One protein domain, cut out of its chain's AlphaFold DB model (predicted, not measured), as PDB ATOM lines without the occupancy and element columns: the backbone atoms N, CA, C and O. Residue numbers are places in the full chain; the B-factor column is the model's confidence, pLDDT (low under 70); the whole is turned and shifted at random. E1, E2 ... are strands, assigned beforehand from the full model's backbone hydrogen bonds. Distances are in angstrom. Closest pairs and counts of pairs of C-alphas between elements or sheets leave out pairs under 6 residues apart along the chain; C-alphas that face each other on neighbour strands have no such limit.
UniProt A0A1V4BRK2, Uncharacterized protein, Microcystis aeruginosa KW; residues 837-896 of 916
ATOM      1  N   ALA A 837     267.047 259.909 349.641       86.38
ATOM      2  CA  ALA A 837     266.642 261.309 349.613       86.38
ATOM      3  C   ALA A 837     267.611 262.128 350.454       86.38
ATOM      4  O   ALA A 837     267.862 261.786 351.599       86.38
ATOM      5  N   GLY A 838     268.052 263.274 349.950       86.50
ATOM      6  CA  GLY A 838     269.030 264.075 350.668       86.50
ATOM      7  C   GLY A 838     269.929 264.824 349.707       86.50
ATOM      8  O   GLY A 838     269.576 265.078 348.558       86.50
ATOM      9  N   THR A 839     271.061 265.276 350.228       86.88
ATOM     10  CA  THR A 839     272.235 265.617 349.432       86.88
ATOM     11  C   THR A 839     273.312 264.613 349.790       86.88
ATOM     12  O   THR A 839     273.954 264.749 350.837       86.88
ATOM     13  N   ASP A 840     273.496 263.637 348.915       87.31
ATOM     14  CA  ASP A 840     274.254 262.430 349.206       87.31
ATOM     15  C   ASP A 840     275.641 262.498 348.572       87.31
ATOM     16  O   ASP A 840     275.846 263.048 347.480       87.31
ATOM     17  N   ILE A 841     276.629 261.992 349.312       86.12
ATOM     18  CA  ILE A 841     278.046 262.175 349.001       86.12
ATOM     19  C   ILE A 841     278.727 260.820 348.830       86.12
ATOM     20  O   ILE A 841     278.722 260.007 349.748       86.12
ATOM     21  N   ILE A 842     279.423 260.611 347.712       83.56
ATOM     22  CA  ILE A 842     280.443 259.558 347.598       83.56
ATOM     23  C   ILE A 842     281.831 260.199 347.703       83.56
ATOM     24  O   ILE A 842     282.212 261.063 346.905       83.56
ATOM     25  N   ARG A 843     282.613 259.765 348.689       78.94
ATOM     26  CA  ARG A 843     284.044 260.041 348.800       78.94
ATOM     27  C   ARG A 843     284.827 258.972 348.041       78.94
ATOM     28  O   ARG A 843     284.413 257.822 348.005       78.94
ATOM     29  N   TYR A 844     285.930 259.366 347.404       76.88
ATOM     30  CA  TYR A 844     286.804 258.476 346.628       76.88
ATOM     31  C   TYR A 844     286.044 257.667 345.569       76.88
ATOM     32  O   TYR A 844     286.054 256.435 345.565       76.88
ATOM     33  N   ALA A 845     285.342 258.382 344.693       77.12
ATOM     34  CA  ALA A 845     284.590 257.770 343.612       77.12
ATOM     35  C   ALA A 845     285.524 257.421 342.443       77.12
ATOM     36  O   ALA A 845     286.091 258.312 341.820       77.12
ATOM     37  N   ASP A 846     285.686 256.147 342.122       76.38
ATOM     38  CA  ASP A 846     286.591 255.679 341.078       76.38
ATOM     39  C   ASP A 846     285.815 255.029 339.929       76.38
ATOM     40  O   ASP A 846     285.348 253.905 340.030       76.38
ATOM     41  N   PHE A 847     285.677 255.742 338.816       77.38
ATOM     42  CA  PHE A 847     285.089 255.261 337.565       77.38
ATOM     43  C   PHE A 847     286.159 255.065 336.480       77.38
ATOM     44  O   PHE A 847     285.856 255.124 335.288       77.38
ATOM     45  N   SER A 848     287.424 254.860 336.859       77.69
ATOM     46  CA  SER A 848     288.560 254.794 335.923       77.69
ATOM     47  C   SER A 848     288.467 253.677 334.875       77.69
ATOM     48  O   SER A 848     289.084 253.774 333.814       77.69
ATOM     49  N   ASN A 849     287.660 252.645 335.126       76.44
ATOM     50  CA  ASN A 849     287.435 251.537 334.194       76.44
ATOM     51  C   ASN A 849     286.369 251.829 333.117       76.44
ATOM     52  O   ASN A 849     286.157 251.002 332.230       76.44
ATOM     53  N   GLU A 850     285.697 252.983 333.164       75.81
ATOM     54  CA  GLU A 850     284.637 253.322 332.214       75.81
ATOM     55  C   GLU A 850     285.196 253.753 330.849       75.81
ATOM     56  O   GLU A 850     286.001 254.675 330.728       75.81
ATOM     57  N   THR A 851     284.749 253.096 329.776       76.69
ATOM     58  CA  THR A 851     285.193 253.412 328.403       76.69
ATOM     59  C   THR A 851     284.237 254.343 327.653       76.69
ATOM     60  O   THR A 851     284.570 254.850 326.581       76.69
ATOM     61  N   THR A 852     283.030 254.552 328.183       77.50
ATOM     62  CA  THR A 852     282.028 255.493 327.662       77.50
ATOM     63  C   THR A 852     282.040 256.786 328.467       77.50
ATOM     64  O   THR A 852     282.307 256.754 329.660       77.50
ATOM     65  N   GLY A 853     281.735 257.920 327.827       73.31
ATOM     66  CA  GLY A 853     281.731 259.223 328.499       73.31
ATOM     67  C   GLY A 853     280.712 259.306 329.639       73.31
ATOM     68  O   GLY A 853     279.526 259.041 329.437       73.31
ATOM     69  N   LEU A 854     281.177 259.700 330.821       74.19
ATOM     70  CA  LEU A 854     280.416 259.768 332.064       74.19
ATOM     71  C   LEU A 854     279.872 261.186 332.281       74.19
ATOM     72  O   LEU A 854     280.605 262.162 332.152       74.19
ATOM     73  N   THR A 855     278.583 261.337 332.606       74.81
ATOM     74  CA  THR A 855     277.994 262.654 332.927       74.81
ATOM     75  C   THR A 855     277.659 262.737 334.408       74.81
ATOM     76  O   THR A 855     276.677 262.145 334.845       74.81
ATOM     77  N   VAL A 856     278.434 263.510 335.171       71.88
ATOM     78  CA  VAL A 856     278.210 263.746 336.608       71.88
ATOM     79  C   VAL A 856     277.716 265.175 336.828       71.88
ATOM     80  O   VAL A 856     278.305 266.129 336.313       71.88
ATOM     81  N   ASN A 857     276.637 265.347 337.589       70.00
ATOM     82  CA  ASN A 857     276.102 266.654 337.978       70.00
ATOM     83  C   ASN A 857     275.410 266.581 339.359       70.00
ATOM     84  O   ASN A 857     275.209 265.500 339.902       70.00
ATOM     85  N   ASN A 858     274.989 267.727 339.907       68.19
ATOM     86  CA  ASN A 858     274.312 267.796 341.213       68.19
ATOM     87  C   ASN A 858     272.814 267.405 341.183       68.19
ATOM     88  O   ASN A 858     272.062 267.893 342.025       68.19
ATOM     89  N   SER A 859     272.323 266.652 340.190       69.75
ATOM     90  CA  SER A 859     270.889 266.329 340.078       69.75
ATOM     91  C   SER A 859     270.535 264.881 340.430       69.75
ATOM     92  O   SER A 859     269.458 264.439 340.037       69.75
ATOM     93  N   GLY A 860     271.427 264.141 341.096       69.81
ATOM     94  CA  GLY A 860     271.156 262.769 341.548       69.81
ATOM     95  C   GLY A 860     271.058 261.740 340.412       69.81
ATOM     96  O   GLY A 860     270.265 260.801 340.478       69.81
ATOM     97  N   VAL A 861     271.812 261.931 339.322       67.00
ATOM     98  CA  VAL A 861     271.703 261.112 338.097       67.00
ATOM     99  C   VAL A 861     272.039 259.643 338.367       67.00
ATOM    100  O   VAL A 861     272.969 259.331 339.100       67.00
ATOM    101  N   THR A 862     271.289 258.734 337.732       79.50
ATOM    102  CA  THR A 862     271.631 257.307 337.686       79.50
ATOM    103  C   THR A 862     272.798 257.081 336.727       79.50
ATOM    104  O   THR A 862     272.672 257.281 335.520       79.50
ATOM    105  N   LEU A 863     273.924 256.652 337.276       77.62
ATOM    106  CA  LEU A 863     275.120 256.209 336.582       77.62
ATOM    107  C   LEU A 863     275.123 254.682 336.561       77.62
ATOM    108  O   LEU A 863     275.014 254.048 337.608       77.62
ATOM    109  N   THR A 864     275.255 254.096 335.375       75.50
ATOM    110  CA  THR A 864     275.443 252.652 335.213       75.50
ATOM    111  C   THR A 864     276.803 252.413 334.585       75.50
ATOM    112  O   THR A 864     277.066 252.903 333.489       75.50
ATOM    113  N   GLN A 865     277.655 251.698 335.306       72.75
ATOM    114  CA  GLN A 865     279.003 251.333 334.892       72.75
ATOM    115  C   GLN A 865     278.992 250.146 333.920       72.75
ATOM    116  O   GLN A 865     278.071 249.325 333.924       72.75
ATOM    117  N   ALA A 866     280.053 250.001 333.125       68.38
ATOM    118  CA  ALA A 866     280.227 248.880 332.200       68.38
ATOM    119  C   ALA A 866     280.299 247.512 332.911       68.38
ATOM    120  O   ALA A 866     279.939 246.491 332.325       68.38
ATOM    121  N   ASN A 867     280.726 247.487 334.178       67.50
ATOM    122  CA  ASN A 867     280.729 246.296 335.037       67.50
ATOM    123  C   ASN A 867     279.347 245.967 335.649       67.50
ATOM    124  O   ASN A 867     279.225 244.978 336.367       67.50
ATOM    125  N   GLY A 868     278.318 246.773 335.363       74.75
ATOM    126  CA  GLY A 868     276.956 246.600 335.865       74.75
ATOM    127  C   GLY A 868     276.633 247.345 337.163       74.75
ATOM    128  O   GLY A 868     275.478 247.293 337.585       74.75
ATOM    129  N   ASN A 869     277.586 248.057 337.779       77.88
ATOM    130  CA  ASN A 869     277.305 248.850 338.978       77.88
ATOM    131  C   ASN A 869     276.338 249.992 338.685       77.88
ATOM    132  O   ASN A 869     276.441 250.661 337.654       77.88
ATOM    133  N   VAL A 870     275.449 250.271 339.633       84.00
ATOM    134  CA  VAL A 870     274.498 251.379 339.559       84.00
ATOM    135  C   VAL A 870     274.701 252.317 340.738       84.00
ATOM    136  O   VAL A 870     274.532 251.917 341.884       84.00
ATOM    137  N   VAL A 871     274.997 253.583 340.454       84.00
ATOM    138  CA  VAL A 871     274.980 254.672 341.436       84.00
ATOM    139  C   VAL A 871     273.848 255.618 341.066       84.00
ATOM    140  O   VAL A 871     273.827 256.128 339.952       84.00
ATOM    141  N   LYS A 872     272.894 255.869 341.956       86.81
ATOM    142  CA  LYS A 872     271.770 256.788 341.711       86.81
ATOM    143  C   LYS A 872     271.453 257.601 342.959       86.81
ATOM    144  O   LYS A 872     271.776 257.165 344.059       86.81
ATOM    145  N   ASN A 873     270.798 258.750 342.768       86.44
ATOM    146  CA  ASN A 873     270.464 259.682 343.849       86.44
ATOM    147  C   ASN A 873     271.709 260.089 344.656       86.44
ATOM    148  O   ASN A 873     271.723 260.010 345.870       86.44
ATOM    149  N   VAL A 874     272.800 260.416 343.956       84.25
ATOM    150  CA  VAL A 874     274.024 260.954 344.561       84.25
ATOM    151  C   VAL A 874     274.353 262.270 343.871       84.25
ATOM    152  O   VAL A 874     274.531 262.311 342.650       84.25
ATOM    153  N   GLU A 875     274.416 263.359 344.634       85.31
ATOM    154  CA  GLU A 875     274.612 264.714 344.105       85.31
ATOM    155  C   GLU A 875     276.067 265.181 344.168       85.31
ATOM    156  O   GLU A 875     276.441 266.116 343.450       85.31
ATOM    157  N   VAL A 876     276.887 264.583 345.037       82.25
ATOM    158  CA  VAL A 876     278.255 265.045 345.298       82.25
ATOM    159  C   VAL A 876     279.244 263.887 345.225       82.25
ATOM    160  O   VAL A 876     279.130 262.907 345.953       82.25
ATOM    161  N   PHE A 877     280.286 264.039 344.404       80.19
ATOM    162  CA  PHE A 877     281.420 263.117 344.368       80.19
ATOM    163  C   PHE A 877     282.697 263.883 344.710       80.19
ATOM    164  O   PHE A 877     283.016 264.893 344.079       80.19
ATOM    165  N   SER A 878     283.439 263.414 345.710       77.00
ATOM    166  CA  SER A 878     284.762 263.953 346.060       77.00
ATOM    167  C   SER A 878     285.852 262.944 345.711       77.00
ATOM    168  O   SER A 878     285.632 261.748 345.892       77.00
ATOM    169  N   ASN A 879     287.019 263.417 345.255       76.88
ATOM    170  CA  ASN A 879     288.111 262.571 344.746       76.88
ATOM    171  C   ASN A 879     287.620 261.628 343.634       76.88
ATOM    172  O   ASN A 879     287.700 260.412 343.762       76.88
ATOM    173  N   LEU A 880     287.029 262.221 342.589       80.06
ATOM    174  CA  LEU A 880     286.458 261.518 341.444       80.06
ATOM    175  C   LEU A 880     287.556 261.156 340.430       80.06
ATOM    176  O   LEU A 880     288.174 262.058 339.863       80.06
ATOM    177  N   TRP A 881     287.742 259.868 340.153       80.62
ATOM    178  CA  TRP A 881     288.494 259.375 338.998       80.62
ATOM    179  C   TRP A 881     287.523 258.960 337.898       80.62
ATOM    180  O   TRP A 881     286.514 258.314 338.170       80.62
ATOM    181  N   THR A 882     287.811 259.335 336.656       80.44
ATOM    182  CA  THR A 882     287.010 258.955 335.488       80.44
ATOM    183  C   THR A 882     287.854 258.154 334.500       80.44
ATOM    184  O   THR A 882     289.080 258.094 334.631       80.44
ATOM    185  N   GLY A 883     287.190 257.448 333.586       80.44
ATOM    186  CA  GLY A 883     287.844 256.543 332.646       80.44
ATOM    187  C   GLY A 883     288.272 257.215 331.341       80.44
ATOM    188  O   GLY A 883     288.563 258.405 331.294       80.44
ATOM    189  N   THR A 884     288.355 256.441 330.258       80.50
ATOM    190  CA  THR A 884     288.865 256.922 328.955       80.50
ATOM    191  C   THR A 884     287.778 257.517 328.054       80.50
ATOM    192  O   THR A 884     288.030 257.808 326.883       80.50
ATOM    193  N   GLY A 885     286.543 257.598 328.551       78.69
ATOM    194  CA  GLY A 885     285.415 258.191 327.849       78.69
ATOM    195  C   GLY A 885     285.495 259.721 327.792       78.69
ATOM    196  O   GLY A 885     286.228 260.361 328.535       78.69
ATOM    197  N   ASN A 886     284.707 260.338 326.907       82.50
ATOM    198  CA  ASN A 886     284.544 261.796 326.908       82.50
ATOM    199  C   ASN A 886     283.608 262.216 328.050       82.50
ATOM    200  O   ASN A 886     282.391 262.296 327.861       82.50
ATOM    201  N   ASP A 887     284.175 262.467 329.223       81.56
ATOM    202  CA  ASP A 887     283.416 262.761 330.438       81.56
ATOM    203  C   ASP A 887     282.939 264.224 330.506       81.56
ATOM    204  O   ASP A 887     283.607 265.157 330.060       81.56
ATOM    205  N   THR A 888     281.755 264.447 331.081       78.06
ATOM    206  CA  THR A 888     281.161 265.768 331.331       78.06
ATOM    207  C   THR A 888     280.865 265.929 332.819       78.06
ATOM    208  O   THR A 888     279.902 265.367 333.341       78.06
ATOM    209  N   ILE A 889     281.664 266.744 333.505       75.31
ATOM    210  CA  ILE A 889     281.526 267.014 334.941       75.31
ATOM    211  C   ILE A 889     280.953 268.425 335.130       75.31
ATOM    212  O   ILE A 889     281.635 269.422 334.904       75.31
ATOM    213  N   ASN A 890     279.687 268.518 335.544       71.06
ATOM    214  CA  ASN A 890     278.959 269.774 335.730       71.06
ATOM    215  C   ASN A 890     278.594 269.990 337.205       71.06
ATOM    216  O   ASN A 890     277.448 269.787 337.612       71.06
ATOM    217  N   TYR A 891     279.556 270.470 337.994       66.56
ATOM    218  CA  TYR A 891     279.282 270.935 339.353       66.56
ATOM    219  C   TYR A 891     278.803 272.386 339.350       66.56
ATOM    220  O   TYR A 891     279.499 273.288 338.882       66.56
ATOM    221  N   ARG A 892     277.624 272.649 339.923       50.22
ATOM    222  CA  ARG A 892     277.295 274.015 340.365       50.22
ATOM    223  C   ARG A 892     277.903 274.222 341.753       50.22
ATOM    224  O   ARG A 892     277.816 273.307 342.571       50.22
ATOM    225  N   PRO A 893     278.468 275.401 342.068       43.09
ATOM    226  CA  PRO A 893     278.838 275.705 343.441       43.09
ATOM    227  C   PRO A 893     277.565 275.646 344.290       43.09
ATOM    228  O   PRO A 893     276.656 276.461 344.117       43.09
ATOM    229  N   LEU A 894     277.475 274.647 345.170       42.69
ATOM    230  CA  LEU A 894     276.416 274.563 346.165       42.69
ATOM    231  C   LEU A 894     276.509 275.822 347.026       42.69
ATOM    232  O   LEU A 894     277.476 276.040 347.759       42.69
ATOM    233  N   ALA A 895     275.514 276.693 346.895       34.31
ATOM    234  CA  ALA A 895     275.375 277.848 347.753       34.31
ATOM    235  C   ALA A 895     275.120 277.360 349.189       34.31
ATOM    236  O   ALA A 895     273.995 277.071 349.565       34.31
ATOM    237  N   LYS A 896     276.195 277.294 349.981       38.53
ATOM    238  CA  LYS A 896     276.220 277.549 351.425       38.53
ATOM    239  C   LYS A 896     275.106 276.851 352.233       38.53
ATOM    240  O   LYS A 896     274.210 277.516 352.740       38.53
TER     241      LYS A 896
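This is residues 837 to 896 of the 916 residues of an uncharacterized protein of Microcystis aeruginosa KW (UniProt A0A1V4BRK2). With little regular structure, the chain winds in stacked turns: E4 runs side by side with E1 and E5 with E2, each pair parallel, while residues 863 to 864 fold back antiparallel beside E3. The 60 printed residues hold five named strands, E1 to E5, with 15 residues, and no named helix: all strand. The whole is compact, radius of gyration of the C-alphas 11.2 A, and elongated, 34 by 20 by 17 A.

Find C-alpha 841 at (278.046, 262.175, 349.001); there E1, residues 841 to 843, begins, 6.4 A long. Next come E2, residues 855 to 857, 6.7 A; E3, 870 to 872, 6.4 A; E4, 876 to 878, 6.6 A; and E5, 888 to 890, 6.3 A, ending at C-alpha 890 (278.959, 269.774, 335.730).

Look at E1 and E4, parallel at 13 degrees; N 842 and O 876, 2.9 A apart, are within hydrogen-bond range. In E2 and E5, parallel at 5 degrees, so are N 856 and O 888, 3.0 A. E3 pairs with no named strand.

The C-alphas farthest apart, Asn 867 and Lys 896, stand at 35.6 A. The printed part has no cut; links E1 to E2 and E2 to E3 are long. Find pLDDT under 70 at residues 858 to 861, 866 to 867 and 891 to 896.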